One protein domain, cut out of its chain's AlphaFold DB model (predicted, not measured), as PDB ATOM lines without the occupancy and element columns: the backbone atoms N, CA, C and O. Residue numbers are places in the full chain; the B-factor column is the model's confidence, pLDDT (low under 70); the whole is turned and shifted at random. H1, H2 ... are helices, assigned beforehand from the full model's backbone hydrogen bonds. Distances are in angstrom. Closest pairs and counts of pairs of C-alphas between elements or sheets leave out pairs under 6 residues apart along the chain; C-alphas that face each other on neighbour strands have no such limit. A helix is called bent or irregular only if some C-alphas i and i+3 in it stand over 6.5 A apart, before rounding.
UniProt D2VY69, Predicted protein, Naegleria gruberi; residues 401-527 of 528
ATOM      1  N   LEU A 401     -37.716   3.612 -24.599       85.56
ATOM      2  CA  LEU A 401     -37.895   3.492 -23.150       85.56
ATOM      3  C   LEU A 401     -36.576   3.648 -22.368       85.56
ATOM      4  O   LEU A 401     -36.579   3.474 -21.149       85.56
ATOM      5  N   GLU A 402     -35.470   3.996 -23.033       86.69
ATOM      6  CA  GLU A 402     -34.133   4.096 -22.431       86.69
ATOM      7  C   GLU A 402     -34.060   5.085 -21.265       86.69
ATOM      8  O   GLU A 402     -33.482   4.765 -20.225       86.69
ATOM      9  N   GLU A 403     -34.682   6.258 -21.388       87.00
ATOM     10  CA  GLU A 403     -34.629   7.293 -20.349       87.00
ATOM     11  C   GLU A 403     -35.263   6.811 -19.034       87.00
ATOM     12  O   GLU A 403     -34.634   6.825 -17.970       87.00
ATOM     13  N   ILE A 404     -36.506   6.321 -19.103       86.69
ATOM     14  CA  ILE A 404     -37.218   5.819 -17.925       86.69
ATOM     15  C   ILE A 404     -36.578   4.537 -17.386       86.69
ATOM     16  O   ILE A 404     -36.506   4.360 -16.167       86.69
ATOM     17  N   HIS A 405     -36.077   3.663 -18.264       89.81
ATOM     18  CA  HIS A 405     -35.344   2.466 -17.867       89.81
ATOM     19  C   HIS A 405     -34.089   2.832 -17.076       89.81
ATOM     20  O   HIS A 405     -33.956   2.398 -15.934       89.81
ATOM     21  N   THR A 406     -33.233   3.698 -17.622       88.94
ATOM     22  CA  THR A 406     -31.979   4.131 -16.989       88.94
ATOM     23  C   THR A 406     -32.247   4.785 -15.637       88.94
ATOM     24  O   THR A 406     -31.583   4.464 -14.645       88.94
ATOM     25  N   SER A 407     -33.273   5.642 -15.560       86.00
ATOM     26  CA  SER A 407     -33.704   6.251 -14.299       86.00
ATOM     27  C   SER A 407     -34.082   5.197 -13.256       86.00
ATOM     28  O   SER A 407     -33.654   5.304 -12.110       86.00
ATOM     29  N   VAL A 408     -34.905   4.207 -13.608       87.75
ATOM     30  CA  VAL A 408     -35.381   3.194 -12.651       87.75
ATOM     31  C   VAL A 408     -34.279   2.187 -12.308       87.75
ATOM     32  O   VAL A 408     -34.140   1.816 -11.143       87.75
ATOM     33  N   LYS A 409     -33.448   1.792 -13.281       88.69
ATOM     34  CA  LYS A 409     -32.302   0.890 -13.092       88.69
ATOM     35  C   LYS A 409     -31.284   1.471 -12.122       88.69
ATOM     36  O   LYS A 409     -30.903   0.788 -11.181       88.69
ATOM     37  N   SER A 410     -30.925   2.743 -12.287       86.12
ATOM     38  CA  SER A 410     -30.004   3.438 -11.379       86.12
ATOM     39  C   SER A 410     -30.513   3.447  -9.931       86.12
ATOM     40  O   SER A 410     -29.765   3.170  -8.992       86.12
ATOM     41  N   GLN A 411     -31.815   3.690  -9.733       83.50
ATOM     42  CA  GLN A 411     -32.428   3.651  -8.401       83.50
ATOM     43  C   GLN A 411     -32.423   2.241  -7.803       83.50
ATOM     44  O   GLN A 411     -32.101   2.066  -6.627       83.50
ATOM     45  N   TYR A 412     -32.756   1.239  -8.615       87.38
ATOM     46  CA  TYR A 412     -32.769  -0.159  -8.204       87.38
ATOM     47  C   TYR A 412     -31.366  -0.671  -7.836       87.38
ATOM     48  O   TYR A 412     -31.194  -1.282  -6.783       87.38
ATOM     49  N   ASP A 413     -30.345  -0.344  -8.631       86.88
ATOM     50  CA  ASP A 413     -28.951  -0.727  -8.366       86.88
ATOM     51  C   ASP A 413     -28.410  -0.081  -7.093       86.88
ATOM     52  O   ASP A 413     -27.718  -0.726  -6.303       86.88
ATOM     53  N   LYS A 414     -28.782   1.178  -6.842       83.19
ATOM     54  CA  LYS A 414     -28.431   1.863  -5.598       83.19
ATOM     55  C   LYS A 414     -29.071   1.191  -4.380       83.19
ATOM     56  O   LYS A 414     -28.403   1.036  -3.361       83.19
ATOM     57  N   LEU A 415     -30.335   0.764  -4.482       84.62
ATOM     58  CA  LEU A 415     -31.005  -0.000  -3.424       84.62
ATOM     59  C   LEU A 415     -30.289  -1.334  -3.156       84.62
ATOM     60  O   LEU A 415     -30.079  -1.689  -1.995       84.62
ATOM     61  N   ILE A 416     -29.880  -2.052  -4.206       86.50
ATOM     62  CA  ILE A 416     -29.108  -3.297  -4.082       86.50
ATOM     63  C   ILE A 416     -27.772  -3.044  -3.375       86.50
ATOM     64  O   ILE A 416     -27.481  -3.723  -2.391       86.50
ATOM     65  N   SER A 417     -26.986  -2.056  -3.825       84.31
ATOM     66  CA  SER A 417     -25.688  -1.712  -3.212       84.31
ATOM     67  C   SER A 417     -25.832  -1.453  -1.718       84.31
ATOM     68  O   SER A 417     -25.121  -2.036  -0.905       84.31
ATOM     69  N   ILE A 418     -26.829  -0.652  -1.345       78.75
ATOM     70  CA  ILE A 418     -27.071  -0.300   0.053       78.75
ATOM     71  C   ILE A 418     -27.524  -1.509   0.862       78.75
ATOM     72  O   ILE A 418     -27.072  -1.699   1.985       78.75
ATOM     73  N   THR A 419     -28.357  -2.379   0.294       84.62
ATOM     74  CA  THR A 419     -28.764  -3.621   0.966       84.62
ATOM     75  C   THR A 419     -27.559  -4.513   1.270       84.62
ATOM     76  O   THR A 419     -27.476  -5.072   2.364       84.62
ATOM     77  N   LYS A 420     -26.595  -4.598   0.345       86.56
ATOM     78  CA  LYS A 420     -25.339  -5.336   0.542       86.56
ATOM     79  C   LYS A 420     -24.423  -4.685   1.574       86.56
ATOM     80  O   LYS A 420     -23.868  -5.388   2.412       86.56
ATOM     81  N   GLU A 421     -24.290  -3.362   1.551       83.38
ATOM     82  CA  GLU A 421     -23.522  -2.610   2.554       83.38
ATOM     83  C   GLU A 421     -24.096  -2.822   3.962       83.38
ATOM     84  O   GLU A 421     -23.356  -3.158   4.887       83.38
ATOM     85  N   ILE A 422     -25.424  -2.725   4.101       81.94
ATOM     86  CA  ILE A 422     -26.153  -3.007   5.344       81.94
ATOM     87  C   ILE A 422     -25.883  -4.439   5.805       81.94
ATOM     88  O   ILE A 422     -25.545  -4.661   6.967       81.94
ATOM     89  N   ALA A 423     -26.015  -5.417   4.906       85.12
ATOM     90  CA  ALA A 423     -25.761  -6.816   5.222       85.12
ATOM     91  C   ALA A 423     -24.318  -7.045   5.690       85.12
ATOM     92  O   ALA A 423     -24.106  -7.716   6.698       85.12
ATOM     93  N   SER A 424     -23.333  -6.452   5.011       85.00
ATOM     94  CA  SER A 424     -21.915  -6.579   5.353       85.00
ATOM     95  C   SER A 424     -21.587  -5.980   6.721       85.00
ATOM     96  O   SER A 424     -20.899  -6.615   7.519       85.00
ATOM     97  N   ASP A 425     -22.078  -4.777   7.027       82.31
ATOM     98  CA  ASP A 425     -21.829  -4.147   8.328       82.31
ATOM     99  C   ASP A 425     -22.548  -4.881   9.467       82.31
ATOM    100  O   ASP A 425     -21.935  -5.148  10.503       82.31
ATOM    101  N   ILE A 426     -23.815  -5.273   9.273       80.94
ATOM    102  CA  ILE A 426     -24.542  -6.063  10.275       80.94
ATOM    103  C   ILE A 426     -23.814  -7.388  10.513       80.94
ATOM    104  O   ILE A 426     -23.660  -7.787  11.666       80.94
ATOM    105  N   LYS A 427     -23.306  -8.038   9.457       83.06
ATOM    106  CA  LYS A 427     -22.509  -9.267   9.563       83.06
ATOM    107  C   LYS A 427     -21.245  -9.035  10.387       83.06
ATOM    108  O   LYS A 427     -20.996  -9.780  11.329       83.06
ATOM    109  N   GLY A 428     -20.497  -7.970  10.098       80.94
ATOM    110  CA  GLY A 428     -19.309  -7.593  10.865       80.94
ATOM    111  C   GLY A 428     -19.609  -7.362  12.349       80.94
ATOM    112  O   GLY A 428     -18.928  -7.922  13.207       80.94
ATOM    113  N   LYS A 429     -20.660  -6.598  12.668       77.06
ATOM    114  CA  LYS A 429     -21.070  -6.302  14.055       77.06
ATOM    115  C   LYS A 429     -21.581  -7.532  14.802       77.06
ATOM    116  O   LYS A 429     -21.292  -7.675  15.985       77.06
ATOM    117  N   TYR A 430     -22.321  -8.404  14.123       75.19
ATOM    118  CA  TYR A 430     -22.851  -9.638  14.700       75.19
ATOM    119  C   TYR A 430     -21.716 -10.569  15.152       75.19
ATOM    120  O   TYR A 430     -21.671 -10.963  16.314       75.19
ATOM    121  N   TYR A 431     -20.733 -10.820  14.279       74.81
ATOM    122  CA  TYR A 431     -19.592 -11.679  14.613       74.81
ATOM    123  C   TYR A 431     -18.572 -11.019  15.553       74.81
ATOM    124  O   TYR A 431     -17.935 -11.713  16.337       74.81
ATOM    125  N   SER A 432     -18.442  -9.687  15.544       71.25
ATOM    126  CA  SER A 432     -17.533  -8.978  16.466       71.25
ATOM    127  C   SER A 432     -18.020  -8.971  17.921       71.25
ATOM    128  O   SER A 432     -17.219  -8.781  18.831       71.25
ATOM    129  N   ASN A 433     -19.320  -9.178  18.154       65.44
ATOM    130  CA  ASN A 433     -19.912  -9.213  19.492       65.44
ATOM    131  C   ASN A 433     -19.920 -10.620  20.124       65.44
ATOM    132  O   ASN A 433     -20.516 -10.787  21.186       65.44
ATOM    133  N   ASN A 434     -19.277 -11.621  19.501       57.47
ATOM    134  CA  ASN A 434     -19.295 -13.027  19.933       57.47
ATOM    135  C   ASN A 434     -20.715 -13.592  20.161       57.47
ATOM    136  O   ASN A 434     -20.898 -14.501  20.971       57.47
ATOM    137  N   GLU A 435     -21.733 -13.096  19.445       57.94
ATOM    138  CA  GLU A 435     -23.038 -13.768  19.364       57.94
ATOM    139  C   GLU A 435     -22.923 -14.977  18.416       57.94
ATOM    140  O   GLU A 435     -23.542 -15.026  17.356       57.94
ATOM    141  N   GLU A 436     -22.079 -15.953  18.759       56.25
ATOM    142  CA  GLU A 436     -22.023 -17.232  18.049       56.25
ATOM    143  C   GLU A 436     -23.216 -18.120  18.442       56.25
ATOM    144  O   GLU A 436     -23.544 -18.264  19.623       56.25
ATOM    145  N   GLU A 437     -23.857 -18.696  17.417       51.69
ATOM    146  CA  GLU A 437     -24.744 -19.881  17.390       51.69
ATOM    147  C   GLU A 437     -25.942 -19.989  18.359       51.69
ATOM    148  O   GLU A 437     -26.778 -20.875  18.194       51.69
ATOM    149  N   THR A 438     -26.108 -19.100  19.335       52.06
ATOM    150  CA  THR A 438     -27.098 -19.261  20.417       52.06
ATOM    151  C   THR A 438     -28.425 -18.542  20.172       52.06
ATOM    152  O   THR A 438     -29.406 -18.790  20.877       52.06
ATOM    153  N   SER A 439     -28.498 -17.678  19.155       59.38
ATOM    154  CA  SER A 439     -29.694 -16.891  18.845       59.38
ATOM    155  C   SER A 439     -30.555 -17.600  17.798       59.38
ATOM    156  O   SER A 439     -30.109 -17.865  16.681       59.38
ATOM    157  N   ASN A 440     -31.806 -17.920  18.140       73.31
ATOM    158  CA  ASN A 440     -32.735 -18.518  17.183       73.31
ATOM    159  C   ASN A 440     -33.029 -17.554  16.011       73.31
ATOM    160  O   ASN A 440     -32.786 -16.346  16.081       73.31
ATOM    161  N   LYS A 441     -33.581 -18.085  14.913       75.94
ATOM    162  CA  LYS A 441     -33.878 -17.316  13.688       75.94
ATOM    163  C   LYS A 441     -34.646 -16.014  13.959       75.94
ATOM    164  O   LYS A 441     -34.373 -15.005  13.313       75.94
ATOM    165  N   ASP A 442     -35.573 -16.024  14.914       78.50
ATOM    166  CA  ASP A 442     -36.397 -14.861  15.244       78.50
ATOM    167  C   ASP A 442     -35.591 -13.746  15.913       78.50
ATOM    168  O   ASP A 442     -35.786 -12.570  15.603       78.50
ATOM    169  N   ALA A 443     -34.645 -14.089  16.787       77.06
ATOM    170  CA  ALA A 443     -33.764 -13.116  17.420       77.06
ATOM    171  C   ALA A 443     -32.828 -12.441  16.399       77.06
ATOM    172  O   ALA A 443     -32.696 -11.214  16.414       77.06
ATOM    173  N   ILE A 444     -32.289 -13.204  15.439       77.50
ATOM    174  CA  ILE A 444     -31.482 -12.667  14.328       77.50
ATOM    175  C   ILE A 444     -32.318 -11.719  13.457       77.50
ATOM    176  O   ILE A 444     -31.895 -10.602  13.155       77.50
ATOM    177  N   VAL A 445     -33.531 -12.126  13.074       80.81
ATOM    178  CA  VAL A 445     -34.435 -11.292  12.265       80.81
ATOM    179  C   VAL A 445     -34.804 -10.003  13.004       80.81
ATOM    180  O   VAL A 445     -34.790  -8.932  12.395       80.81
ATOM    181  N   ASN A 446     -35.076 -10.071  14.308       80.81
ATOM    182  CA  ASN A 446     -35.372  -8.897  15.129       80.81
ATOM    183  C   ASN A 446     -34.165  -7.955  15.255       80.81
ATOM    184  O   ASN A 446     -34.336  -6.735  15.180       80.81
ATOM    185  N   PHE A 447     -32.952  -8.497  15.397       80.38
ATOM    186  CA  PHE A 447     -31.718  -7.712  15.402       80.38
ATOM    187  C   PHE A 447     -31.523  -6.970  14.075       80.38
ATOM    188  O   PHE A 447     -31.377  -5.744  14.074       80.38
ATOM    189  N   ILE A 448     -31.622  -7.683  12.945       81.25
ATOM    190  CA  ILE A 448     -31.539  -7.093  11.601       81.25
ATOM    191  C   ILE A 448     -32.608  -6.017  11.430       81.25
ATOM    192  O   ILE A 448     -32.304  -4.916  10.977       81.25
ATOM    193  N   GLN A 449     -33.856  -6.307  11.808       80.06
ATOM    194  CA  GLN A 449     -34.960  -5.361  11.690       80.06
ATOM    195  C   GLN A 449     -34.686  -4.082  12.489       80.06
ATOM    196  O   GLN A 449     -34.827  -2.991  11.940       80.06
ATOM    197  N   ARG A 450     -34.263  -4.200  13.754       78.50
ATOM    198  CA  ARG A 450     -33.934  -3.044  14.599       78.50
ATOM    199  C   ARG A 450     -32.828  -2.210  13.960       78.50
ATOM    200  O   ARG A 450     -33.005  -1.008  13.802       78.50
ATOM    201  N   LYS A 451     -31.739  -2.852  13.526       77.50
ATOM    202  CA  LYS A 451     -30.603  -2.183  12.879       77.50
ATOM    203  C   LYS A 451     -30.992  -1.485  11.579       77.50
ATOM    204  O   LYS A 451     -30.643  -0.325  11.387       77.50
ATOM    205  N   CYS A 452     -31.785  -2.139  10.737       74.44
ATOM    206  CA  CYS A 452     -32.339  -1.547   9.521       74.44
ATOM    207  C   CYS A 452     -33.193  -0.300   9.808       74.44
ATOM    208  O   CYS A 452     -33.157   0.658   9.040       74.44
ATOM    209  N   GLN A 453     -33.960  -0.305  10.901       72.06
ATOM    210  CA  GLN A 453     -34.851   0.798  11.270       72.06
ATOM    211  C   GLN A 453     -34.127   1.974  11.934       72.06
ATOM    212  O   GLN A 453     -34.545   3.112  11.727       72.06
ATOM    213  N   THR A 454     -33.074   1.730  12.720       70.31
ATOM    214  CA  THR A 454     -32.392   2.774  13.505       70.31
ATOM    215  C   THR A 454     -31.113   3.291  12.864       70.31
ATOM    216  O   THR A 454     -30.893   4.498  12.842       70.31
ATOM    217  N   ASP A 455     -30.265   2.395  12.357       67.94
ATOM    218  CA  ASP A 455     -28.884   2.731  11.986       67.94
ATOM    219  C   ASP A 455     -28.785   3.103  10.498       67.94
ATOM    220  O   ASP A 455     -27.912   3.870  10.097       67.94
ATOM    221  N   TYR A 456     -29.720   2.602   9.684       67.06
ATOM    222  CA  TYR A 456     -29.690   2.726   8.224       67.06
ATOM    223  C   TYR A 456     -30.787   3.585   7.623       67.06
ATOM    224  O   TYR A 456     -30.755   3.867   6.426       67.06
ATOM    225  N   SER A 457     -31.713   4.071   8.443       65.56
ATOM    226  CA  SER A 457     -32.747   5.018   8.032       65.56
ATOM    227  C   SER A 457     -32.130   6.273   7.400       65.56
ATOM    228  O   SER A 457     -32.585   6.684   6.342       65.56
ATOM    229  N   LYS A 458     -31.017   6.803   7.929       63.78
ATOM    230  CA  LYS A 458     -30.261   7.914   7.304       63.78
ATOM    231  C   LYS A 458     -29.723   7.585   5.909       63.78
ATOM    232  O   LYS A 458     -29.825   8.395   4.990       63.78
ATOM    233  N   LEU A 459     -29.143   6.394   5.745       64.19
ATOM    234  CA  LEU A 459     -28.599   5.948   4.461       64.19
ATOM    235  C   LEU A 459     -29.728   5.776   3.437       64.19
ATOM    236  O   LEU A 459     -29.594   6.243   2.309       64.19
ATOM    237  N   LEU A 460     -30.864   5.216   3.864       63.00
ATOM    238  CA  LEU A 460     -32.098   5.116   3.080       63.00
ATOM    239  C   LEU A 460     -32.648   6.499   2.696       63.00
ATOM    240  O   LEU A 460     -32.942   6.713   1.525       63.00
ATOM    241  N   ILE A 461     -32.686   7.471   3.615       61.78
ATOM    242  CA  ILE A 461     -33.089   8.863   3.328       61.78
ATOM    243  C   ILE A 461     -32.199   9.489   2.254       61.78
ATOM    244  O   ILE A 461     -32.702  10.099   1.318       61.78
ATOM    245  N   SER A 462     -30.884   9.256   2.289       61.56
ATOM    246  CA  SER A 462     -29.967   9.768   1.258       61.56
ATOM    247  C   SER A 462     -30.204   9.177  -0.150       61.56
ATOM    248  O   SER A 462     -29.745   9.727  -1.163       61.56
ATOM    249  N   ILE A 463     -30.895   8.034  -0.249       58.59
ATOM    250  CA  ILE A 463     -31.393   7.493  -1.523       58.59
ATOM    251  C   ILE A 463     -32.585   8.312  -2.004       58.59
ATOM    252  O   ILE A 463     -32.638   8.647  -3.187       58.59
ATOM    253  N   LEU A 464     -33.491   8.620  -1.079       54.72
ATOM    254  CA  LEU A 464     -34.767   9.280  -1.313       54.72
ATOM    255  C   LEU A 464     -34.595  10.775  -1.653       54.72
ATOM    256  O   LEU A 464     -35.133  11.229  -2.661       54.72
ATOM    257  N   ASP A 465     -33.756  11.509  -0.914       54.66
ATOM    258  CA  ASP A 465     -33.520  12.956  -1.093       54.66
ATOM    259  C   ASP A 465     -32.884  13.307  -2.453       54.66
ATOM    260  O   ASP A 465     -33.182  14.344  -3.046       54.66
ATOM    261  N   LYS A 466     -32.035  12.427  -3.013       55.75
ATOM    262  CA  LYS A 466     -31.405  12.667  -4.330       55.75
ATOM    263  C   LYS A 466     -32.397  12.620  -5.498       55.75
ATOM    264  O   LYS A 466     -32.028  13.009  -6.602       55.75
ATOM    265  N   GLN A 467     -33.620  12.136  -5.283       52.44
ATOM    266  CA  GLN A 467     -34.649  12.068  -6.322       52.44
ATOM    267  C   GLN A 467     -35.532  13.316  -6.377       52.44
ATOM    268  O   GLN A 467     -36.162  13.562  -7.404       52.44
ATOM    269  N   ASN A 468     -35.597  14.089  -5.290       52.72
ATOM    270  CA  ASN A 468     -36.429  15.280  -5.221       52.72
ATOM    271  C   ASN A 468     -35.846  16.265  -4.193       52.72
ATOM    272  O   ASN A 468     -36.286  16.284  -3.048       52.72
ATOM    273  N   PRO A 469     -34.877  17.118  -4.577       53.19
ATOM    274  CA  PRO A 469     -34.220  18.043  -3.645       53.19
ATOM    275  C   PRO A 469     -35.177  19.062  -2.993       53.19
ATOM    276  O   PRO A 469     -34.790  19.773  -2.069       53.19
ATOM    277  N   ASN A 470     -36.426  19.126  -3.468       46.97
ATOM    278  CA  ASN A 470     -37.496  19.972  -2.946       46.97
ATOM    279  C   ASN A 470     -38.351  19.301  -1.852       46.97
ATOM    280  O   ASN A 470     -39.151  19.991  -1.224       46.97
ATOM    281  N   ILE A 471     -38.206  17.992  -1.617       53.59
ATOM    282  CA  ILE A 471     -38.878  17.272  -0.529       53.59
ATOM    283  C   ILE A 471     -37.813  16.959   0.519       53.59
ATOM    284  O   ILE A 471     -36.926  16.150   0.277       53.59
ATOM    285  N   LYS A 472     -37.878  17.628   1.673       55.53
ATOM    286  CA  LYS A 472     -37.027  17.299   2.821       55.53
ATOM    287  C   LYS A 472     -37.709  16.199   3.616       55.53
ATOM    288  O   LYS A 472     -38.730  16.461   4.244       55.53
ATOM    289  N   VAL A 473     -37.149  14.996   3.593       59.09
ATOM    290  CA  VAL A 473     -37.611  13.911   4.461       59.09
ATOM    291  C   VAL A 473     -37.093  14.156   5.882       59.09
ATOM    292  O   VAL A 473     -35.881  14.205   6.096       59.09
ATOM    293  N   ASP A 474     -37.993  14.310   6.859       63.44
ATOM    294  CA  ASP A 474     -37.619  14.367   8.276       63.44
ATOM    295  C   ASP A 474     -37.261  12.955   8.776       63.44
ATOM    296  O   ASP A 474     -38.050  12.007   8.715       63.44
ATOM    297  N   GLU A 475     -36.032  12.807   9.265       63.72
ATOM    298  CA  GLU A 475     -35.497  11.550   9.772       63.72
ATOM    299  C   GLU A 475     -36.299  10.996  10.959       63.72
ATOM    300  O   GLU A 475     -36.487   9.779  11.069       63.72
ATOM    301  N   GLU A 476     -36.796  11.869  11.837       64.56
ATOM    302  CA  GLU A 476     -37.576  11.468  13.010       64.56
ATOM    303  C   GLU A 476     -38.995  11.029  12.621       64.56
ATOM    304  O   GLU A 476     -39.537  10.060  13.167       64.56
ATOM    305  N   GLU A 477     -39.569  11.651  11.594       65.75
ATOM    306  CA  GLU A 477     -40.843  11.225  11.012       65.75
ATOM    307  C   GLU A 477     -40.712   9.858  10.320       65.75
ATOM    308  O   GLU A 477     -41.558   8.970  10.479       65.75
ATOM    309  N   MET A 478     -39.593   9.614   9.629       65.00
ATOM    310  CA  MET A 478     -39.352   8.332   8.970       65.00
ATOM    311  C   MET A 478     -39.181   7.178   9.972       65.00
ATOM    312  O   MET A 478     -39.746   6.098   9.772       65.00
ATOM    313  N   LYS A 479     -38.452   7.398  11.077       64.12
ATOM    314  CA  LYS A 479     -38.270   6.398  12.150       64.12
ATOM    315  C   LYS A 479     -39.583   6.035  12.844       64.12
ATOM    316  O   LYS A 479     -39.768   4.885  13.245       64.12
ATOM    317  N   THR A 480     -40.491   6.998  12.984       67.69
ATOM    318  CA  THR A 480     -41.783   6.816  13.664       67.69
ATOM    319  C   THR A 480     -42.902   6.351  12.724       67.69
ATOM    320  O   THR A 480     -43.940   5.858  13.182       67.69
ATOM    321  N   SER A 481     -42.684   6.405  11.405       71.25
ATOM    322  CA  SER A 481     -43.651   5.960  10.404       71.25
ATOM    323  C   SER A 481     -43.936   4.455  10.493       71.25
ATOM    324  O   SER A 481     -43.130   3.591  10.128       71.25
ATOM    325  N   LYS A 482     -45.169   4.118  10.896       73.25
ATOM    326  CA  LYS A 482     -45.682   2.734  10.884       73.25
ATOM    327  C   LYS A 482     -45.611   2.109   9.487       73.25
ATOM    328  O   LYS A 482     -45.384   0.904   9.368       73.25
ATOM    329  N   LYS A 483     -45.792   2.917   8.434       70.50
ATOM    330  CA  LYS A 483     -45.715   2.469   7.037       70.50
ATOM    331  C   LYS A 483     -44.273   2.118   6.656       70.50
ATOM    332  O   LYS A 483     -44.052   1.026   6.138       70.50
ATOM    333  N   PHE A 484     -43.307   2.979   6.987       71.88
ATOM    334  CA  PHE A 484     -41.880   2.713   6.765       71.88
ATOM    335  C   PHE A 484     -41.430   1.434   7.472       71.88
ATOM    336  O   PHE A 484     -40.891   0.517   6.853       71.88
ATOM    337  N   SER A 485     -41.740   1.342   8.769       70.69
ATOM    338  CA  SER A 485     -41.410   0.194   9.613       70.69
ATOM    339  C   SER A 485     -41.945  -1.113   9.021       70.69
ATOM    340  O   SER A 485     -41.224  -2.113   8.974       70.69
ATOM    341  N   LYS A 486     -43.172  -1.093   8.482       75.00
ATOM    342  CA  LYS A 486     -43.780  -2.235   7.792       75.00
ATOM    343  C   LYS A 486     -43.040  -2.604   6.502       75.00
ATOM    344  O   LYS A 486     -42.751  -3.783   6.318       75.00
ATOM    345  N   ILE A 487     -42.711  -1.640   5.638       72.06
ATOM    346  CA  ILE A 487     -42.003  -1.890   4.367       72.06
ATOM    347  C   ILE A 487     -40.605  -2.463   4.627       72.06
ATOM    348  O   ILE A 487     -40.243  -3.487   4.044       72.06
ATOM    349  N   VAL A 488     -39.850  -1.858   5.550       73.50
ATOM    350  CA  VAL A 488     -38.525  -2.343   5.971       73.50
ATOM    351  C   VAL A 488     -38.621  -3.778   6.480       73.50
ATOM    352  O   VAL A 488     -37.891  -4.645   5.997       73.50
ATOM    353  N   LYS A 489     -39.572  -4.045   7.385       72.25
ATOM    354  CA  LYS A 489     -39.791  -5.372   7.971       72.25
ATOM    355  C   LYS A 489     -40.169  -6.426   6.927       72.25
ATOM    356  O   LYS A 489     -39.727  -7.565   7.024       72.25
ATOM    357  N   GLN A 490     -41.000  -6.068   5.948       71.25
ATOM    358  CA  GLN A 490     -41.524  -7.010   4.955       71.25
ATOM    359  C   GLN A 490     -40.583  -7.245   3.770       71.25
ATOM    360  O   GLN A 490     -40.696  -8.282   3.126       71.25
ATOM    361  N   THR A 491     -39.671  -6.314   3.479       78.50
ATOM    362  CA  THR A 491     -38.888  -6.336   2.234       78.50
ATOM    363  C   THR A 491     -37.388  -6.345   2.495       78.50
ATOM    364  O   THR A 491     -36.690  -7.281   2.109       78.50
ATOM    365  N   MET A 492     -36.876  -5.316   3.173       80.88
ATOM    366  CA  MET A 492     -35.434  -5.116   3.323       80.88
ATOM    367  C   MET A 492     -34.822  -6.075   4.349       80.88
ATOM    368  O   MET A 492     -33.787  -6.670   4.068       80.88
ATOM    369  N   THR A 493     -35.490  -6.311   5.485       83.75
ATOM    370  CA  THR A 493     -35.040  -7.286   6.497       83.75
ATOM    371  C   THR A 493     -34.847  -8.678   5.894       83.75
ATOM    372  O   THR A 493     -33.869  -9.352   6.205       83.75
ATOM    373  N   ILE A 494     -35.756  -9.104   5.009       84.69
ATOM    374  CA  ILE A 494     -35.675 -10.416   4.354       84.69
ATOM    375  C   ILE A 494     -34.473 -10.471   3.408       84.69
ATOM    376  O   ILE A 494     -33.735 -11.452   3.435       84.69
ATOM    377  N   ALA A 495     -34.263  -9.425   2.604       87.06
ATOM    378  CA  ALA A 495     -33.136  -9.353   1.679       87.06
ATOM    379  C   ALA A 495     -31.788  -9.376   2.415       87.06
ATOM    380  O   ALA A 495     -30.929 -10.180   2.070       87.06
ATOM    381  N   VAL A 496     -31.645  -8.578   3.478       85.94
ATOM    382  CA  VAL A 496     -30.440  -8.553   4.322       85.94
ATOM    383  C   VAL A 496     -30.194  -9.910   4.982       85.94
ATOM    384  O   VAL A 496     -29.084 -10.428   4.930       85.94
ATOM    385  N   TYR A 497     -31.231 -10.526   5.559       86.19
ATOM    386  CA  TYR A 497     -31.101 -11.846   6.176       86.19
ATOM    387  C   TYR A 497     -30.637 -12.908   5.170       86.19
ATOM    388  O   TYR A 497     -29.763 -13.711   5.487       86.19
ATOM    389  N   GLN A 498     -31.212 -12.920   3.963       87.94
ATOM    390  CA  GLN A 498     -30.831 -13.881   2.927       87.94
ATOM    391  C   GLN A 498     -29.409 -13.640   2.407       87.94
ATOM    392  O   GLN A 498     -28.671 -14.605   2.261       87.94
ATOM    393  N   GLU A 499     -28.999 -12.382   2.227       87.31
ATOM    394  CA  GLU A 499     -27.627 -12.028   1.836       87.31
ATOM    395  C   GLU A 499     -26.595 -12.482   2.887       87.31
ATOM    396  O   GLU A 499     -25.490 -12.905   2.553       87.31
ATOM    397  N   MET A 500     -26.947 -12.413   4.176       83.94
ATOM    398  CA  MET A 500     -26.052 -12.790   5.273       83.94
ATOM    399  C   MET A 500     -25.982 -14.302   5.522       83.94
ATOM    400  O   MET A 500     -24.888 -14.831   5.724       83.94
ATOM    401  N   PHE A 501     -27.145 -14.962   5.573       82.31
ATOM    402  CA  PHE A 501     -27.319 -16.320   6.110       82.31
ATOM    403  C   PHE A 501     -28.103 -17.263   5.189       82.31
ATOM    404  O   PHE A 501     -28.243 -18.446   5.491       82.31
ATOM    405  N   GLY A 502     -28.709 -16.738   4.128       81.44
ATOM    406  CA  GLY A 502     -29.566 -17.501   3.233       81.44
ATOM    407  C   GLY A 502     -28.829 -18.086   2.035       81.44
ATOM    408  O   GLY A 502     -27.619 -17.971   1.881       81.44
ATOM    409  N   ASN A 503     -29.618 -18.690   1.145       84.56
ATOM    410  CA  ASN A 503     -29.144 -19.255  -0.125       84.56
ATOM    411  C   ASN A 503     -29.461 -18.337  -1.317       84.56
ATOM    412  O   ASN A 503     -29.426 -18.785  -2.463       84.56
ATOM    413  N   LYS A 504     -29.872 -17.091  -1.055       87.38
ATOM    414  CA  LYS A 504     -30.286 -16.130  -2.079       87.38
ATOM    415  C   LYS A 504     -29.584 -14.799  -1.878       87.38
ATOM    416  O   LYS A 504     -29.555 -14.301  -0.757       87.38
ATOM    417  N   SER A 505     -29.123 -14.196  -2.967       88.88
ATOM    418  CA  SER A 505     -28.688 -12.800  -2.939       88.88
ATOM    419  C   SER A 505     -29.885 -11.854  -2.791       88.88
ATOM    420  O   SER A 505     -31.028 -12.203  -3.107       88.88
ATOM    421  N   CYS A 506     -29.647 -10.629  -2.340       86.31
ATOM    422  CA  CYS A 506     -30.659  -9.585  -2.230       86.31
ATOM    423  C   CYS A 506     -31.338  -9.281  -3.577       86.31
ATOM    424  O   CYS A 506     -32.550  -9.064  -3.600       86.31
ATOM    425  N   GLU A 507     -30.625  -9.370  -4.706       87.31
ATOM    426  CA  GLU A 507     -31.224  -9.278  -6.044       87.31
ATOM    427  C   GLU A 507     -32.243 -10.395  -6.275       87.31
ATOM    428  O   GLU A 507     -33.384 -10.129  -6.654       87.31
ATOM    429  N   GLN A 508     -31.865 -11.642  -5.969       86.94
ATOM    430  CA  GLN A 508     -32.752 -12.803  -6.082       86.94
ATOM    431  C   GLN A 508     -33.950 -12.721  -5.128       86.94
ATOM    432  O   GLN A 508     -35.004 -13.289  -5.408       86.94
ATOM    433  N   VAL A 509     -33.816 -12.031  -3.993       87.44
ATOM    434  CA  VAL A 509     -34.950 -11.741  -3.110       87.44
ATOM    435  C   VAL A 509     -35.864 -10.702  -3.755       87.44
ATOM    436  O   VAL A 509     -37.067 -10.948  -3.880       87.44
ATOM    437  N   TYR A 510     -35.324  -9.574  -4.219       88.88
ATOM    438  CA  TYR A 510     -36.110  -8.473  -4.780       88.88
ATOM    439  C   TYR A 510     -36.852  -8.810  -6.077       88.88
ATOM    440  O   TYR A 510     -37.889  -8.199  -6.343       88.88
ATOM    441  N   THR A 511     -36.424  -9.822  -6.833       83.62
ATOM    442  CA  THR A 511     -37.202 -10.332  -7.979       83.62
ATOM    443  C   THR A 511     -38.539 -10.959  -7.557       83.62
ATOM    444  O   THR A 511     -39.505 -10.949  -8.327       83.62
ATOM    445  N   THR A 512     -38.627 -11.460  -6.320       81.00
ATOM    446  CA  THR A 512     -39.797 -12.175  -5.773       81.00
ATOM    447  C   THR A 512     -40.675 -11.331  -4.851       81.00
ATOM    448  O   THR A 512     -41.813 -11.709  -4.573       81.00
ATOM    449  N   VAL A 513     -40.179 -10.175  -4.402       84.81
ATOM    450  CA  VAL A 513     -40.935  -9.236  -3.565       84.81
ATOM    451  C   VAL A 513     -42.122  -8.662  -4.340       84.81
ATOM    452  O   VAL A 513     -42.081  -8.488  -5.561       84.81
ATOM    453  N   GLU A 514     -43.210  -8.366  -3.634       85.56
ATOM    454  CA  GLU A 514     -44.388  -7.731  -4.219       85.56
ATOM    455  C   GLU A 514     -44.030  -6.334  -4.765       85.56
ATOM    456  O   GLU A 514     -43.345  -5.544  -4.114       85.56
ATOM    457  N   ILE A 515     -44.440  -6.045  -6.005       84.94
ATOM    458  CA  ILE A 515     -43.953  -4.869  -6.738       84.94
ATOM    459  C   ILE A 515     -44.340  -3.551  -6.055       84.94
ATOM    460  O   ILE A 515     -43.567  -2.602  -6.123       84.94
ATOM    461  N   SER A 516     -45.495  -3.481  -5.377       82.62
ATOM    462  CA  SER A 516     -45.892  -2.296  -4.613       82.62
ATOM    463  C   SER A 516     -44.962  -2.052  -3.436       82.62
ATOM    464  O   SER A 516     -44.482  -0.939  -3.285       82.62
ATOM    465  N   ALA A 517     -44.620  -3.091  -2.672       82.88
ATOM    466  CA  ALA A 517     -43.703  -2.968  -1.547       82.88
ATOM    467  C   ALA A 517     -42.298  -2.528  -1.991       82.88
ATOM    468  O   ALA A 517     -41.693  -1.668  -1.351       82.88
ATOM    469  N   LEU A 518     -41.795  -3.074  -3.105       85.00
ATOM    470  CA  LEU A 518     -40.496  -2.679  -3.659       85.00
ATOM    471  C   LEU A 518     -40.521  -1.253  -4.231       85.00
ATOM    472  O   LEU A 518     -39.575  -0.493  -4.038       85.00
ATOM    473  N   PHE A 519     -41.601  -0.872  -4.916       84.75
ATOM    474  CA  PHE A 519     -41.764   0.480  -5.449       84.75
ATOM    475  C   PHE A 519     -41.919   1.521  -4.333       84.75
ATOM    476  O   PHE A 519     -41.311   2.586  -4.414       84.75
ATOM    477  N   ASP A 520     -42.667   1.202  -3.275       79.44
ATOM    478  CA  ASP A 520     -42.803   2.037  -2.080       79.44
ATOM    479  C   ASP A 520     -41.459   2.174  -1.350       79.44
ATOM    480  O   ASP A 520     -41.140   3.261  -0.877       79.44
ATOM    481  N   LEU A 521     -40.645   1.110  -1.291       78.88
ATOM    482  CA  LEU A 521     -39.288   1.171  -0.736       78.88
ATOM    483  C   LEU A 521     -38.381   2.115  -1.544       78.88
ATOM    484  O   LEU A 521     -37.594   2.849  -0.953       78.88
ATOM    485  N   LEU A 522     -38.511   2.132  -2.874       77.75
ATOM    486  CA  LEU A 522     -37.752   3.034  -3.753       77.75
ATOM    487  C   LEU A 522     -38.229   4.494  -3.705       77.75
ATOM    488  O   LEU A 522     -37.414   5.393  -3.903       77.75
ATOM    489  N   ASN A 523     -39.522   4.733  -3.458       70.94
ATOM    490  CA  ASN A 523     -40.163   6.053  -3.565       70.94
ATOM    491  C   ASN A 523     -40.692   6.592  -2.231       70.94
ATOM    492  O   ASN A 523     -41.562   7.462  -2.223       70.94
ATOM    493  N   PHE A 524     -40.206   6.088  -1.098       62.88
ATOM    494  CA  PHE A 524     -40.789   6.377   0.214       62.88
ATOM    495  C   PHE A 524     -40.917   7.887   0.538       62.88
ATOM    496  O   PHE A 524     -41.853   8.269   1.232       62.88
ATOM    497  N   ALA A 525     -40.078   8.751  -0.055       45.75
ATOM    498  CA  ALA A 525     -40.169  10.217   0.038       45.75
ATOM    499  C   ALA A 525     -41.496  10.837  -0.438       45.75
ATOM    500  O   ALA A 525     -41.764  11.978  -0.100       45.75
ATOM    501  N   PHE A 526     -42.317  10.141  -1.228       45.53
ATOM    502  CA  PHE A 526     -43.612  10.664  -1.693       45.53
ATOM    503  C   PHE A 526     -44.789  10.329  -0.763       45.53
ATOM    504  O   PHE A 526     -45.916  10.745  -1.030       45.53
ATOM    505  N   TYR A 527     -44.558   9.512   0.269       45.84
ATOM    506  CA  TYR A 527     -45.593   9.034   1.193       45.84
ATOM    507  C   TYR A 527     -45.511   9.651   2.593       45.84
ATOM    508  O   TYR A 527     -46.411   9.398   3.399       45.84
TER     509      TYR A 527
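AT A GLANCE: This is residues 401 to 527 of the 528 residues of the protein "Predicted protein" of Naegleria gruberi (UniProt D2VY69). Picture one long helix, H1, running the length of the model, with six shorter helices gathered along one side of it in a crossed, irregular cluster; its first residues, 401 to 406, stick out at one end. H2, H3, H5b, H6 and H7 pack on H1, while H4 and the arm H5a of the bent helix H5 are apart from H1: H4 packs on H3, and H5a packs on H2 and H7. The printed part has 127 residues with seven named helices, H1 to H7 in that order, and no named strand; the class is all helix. It is compact, with a radius of gyration of the C-alphas of 14.9 A, and spans 48 by 32 by 23 A.

HOW THE PARTS SIT: Begin with the hub, H1, residues 401 to 432, which touches five other helices. H2, residues 441 to 454, only just touches it, with 3 pairs of C-alphas within 8 A, the closest being Ile 426 and Ile 448 at 7.2 A. H3, residues 457 to 465, touches residues 411 to 418 of H1 alone, at a shallow tilt of 12 degrees, opposite ways; the closest C-alphas are Lys 414 and Ile 463, 7.6 A apart. H4, residues 475 to 480, touches H3, closest at the C-alphas of Lys 458 and Glu 475, 6.8 A, and is apart from H1. H5, residues 482 to 501, was assigned as one helix by its hydrogen bonds but is bent: C-alphas 490 and 493 are 6.7 A apart. Its arm H5a, residues 482 to 490, touches H2, closest at the C-alphas of Gln 449 and Lys 489, 6.1 A. Its arm H5b, residues 493 to 501, touches H1 at a steep tilt of 58 degrees, with the C-alphas of Ala 423 and Val 496 closest at 5.1 A. H6, residues 506 to 510, touches H5b, closest at the C-alphas of Ala 495 and Cys 506, 4.6 A. H7, residues 515 to 522, touches H5a, closest at the C-alphas of Ile 487 and Ala 517, 6.2 A. In H1, H2, H3, H4, H5a, H5b, H6 and H7 every O i to N i+4 pair is within hydrogen-bond range.

IN THESE COORDINATES: Find C-alpha 401 at (-37.895, 3.492, -23.150); from there H1 runs 46.3 A to C-alpha 432 at (-17.533, -8.978, 16.466). H2 covers 20.1 A from C-alpha 441 to C-alpha 454, and H7 ends at C-alpha 522, at (-37.752, 3.034, -3.753).

THE WHOLE: The two C-alphas farthest apart are those of Leu 401 and Thr 438, 50.3 A. The printed part has no cut, and no link is long. The mean pLDDT of the printed part is 74.8; look for values under 70 at residues 433 to 439, 455 to 480 and 524 to 527.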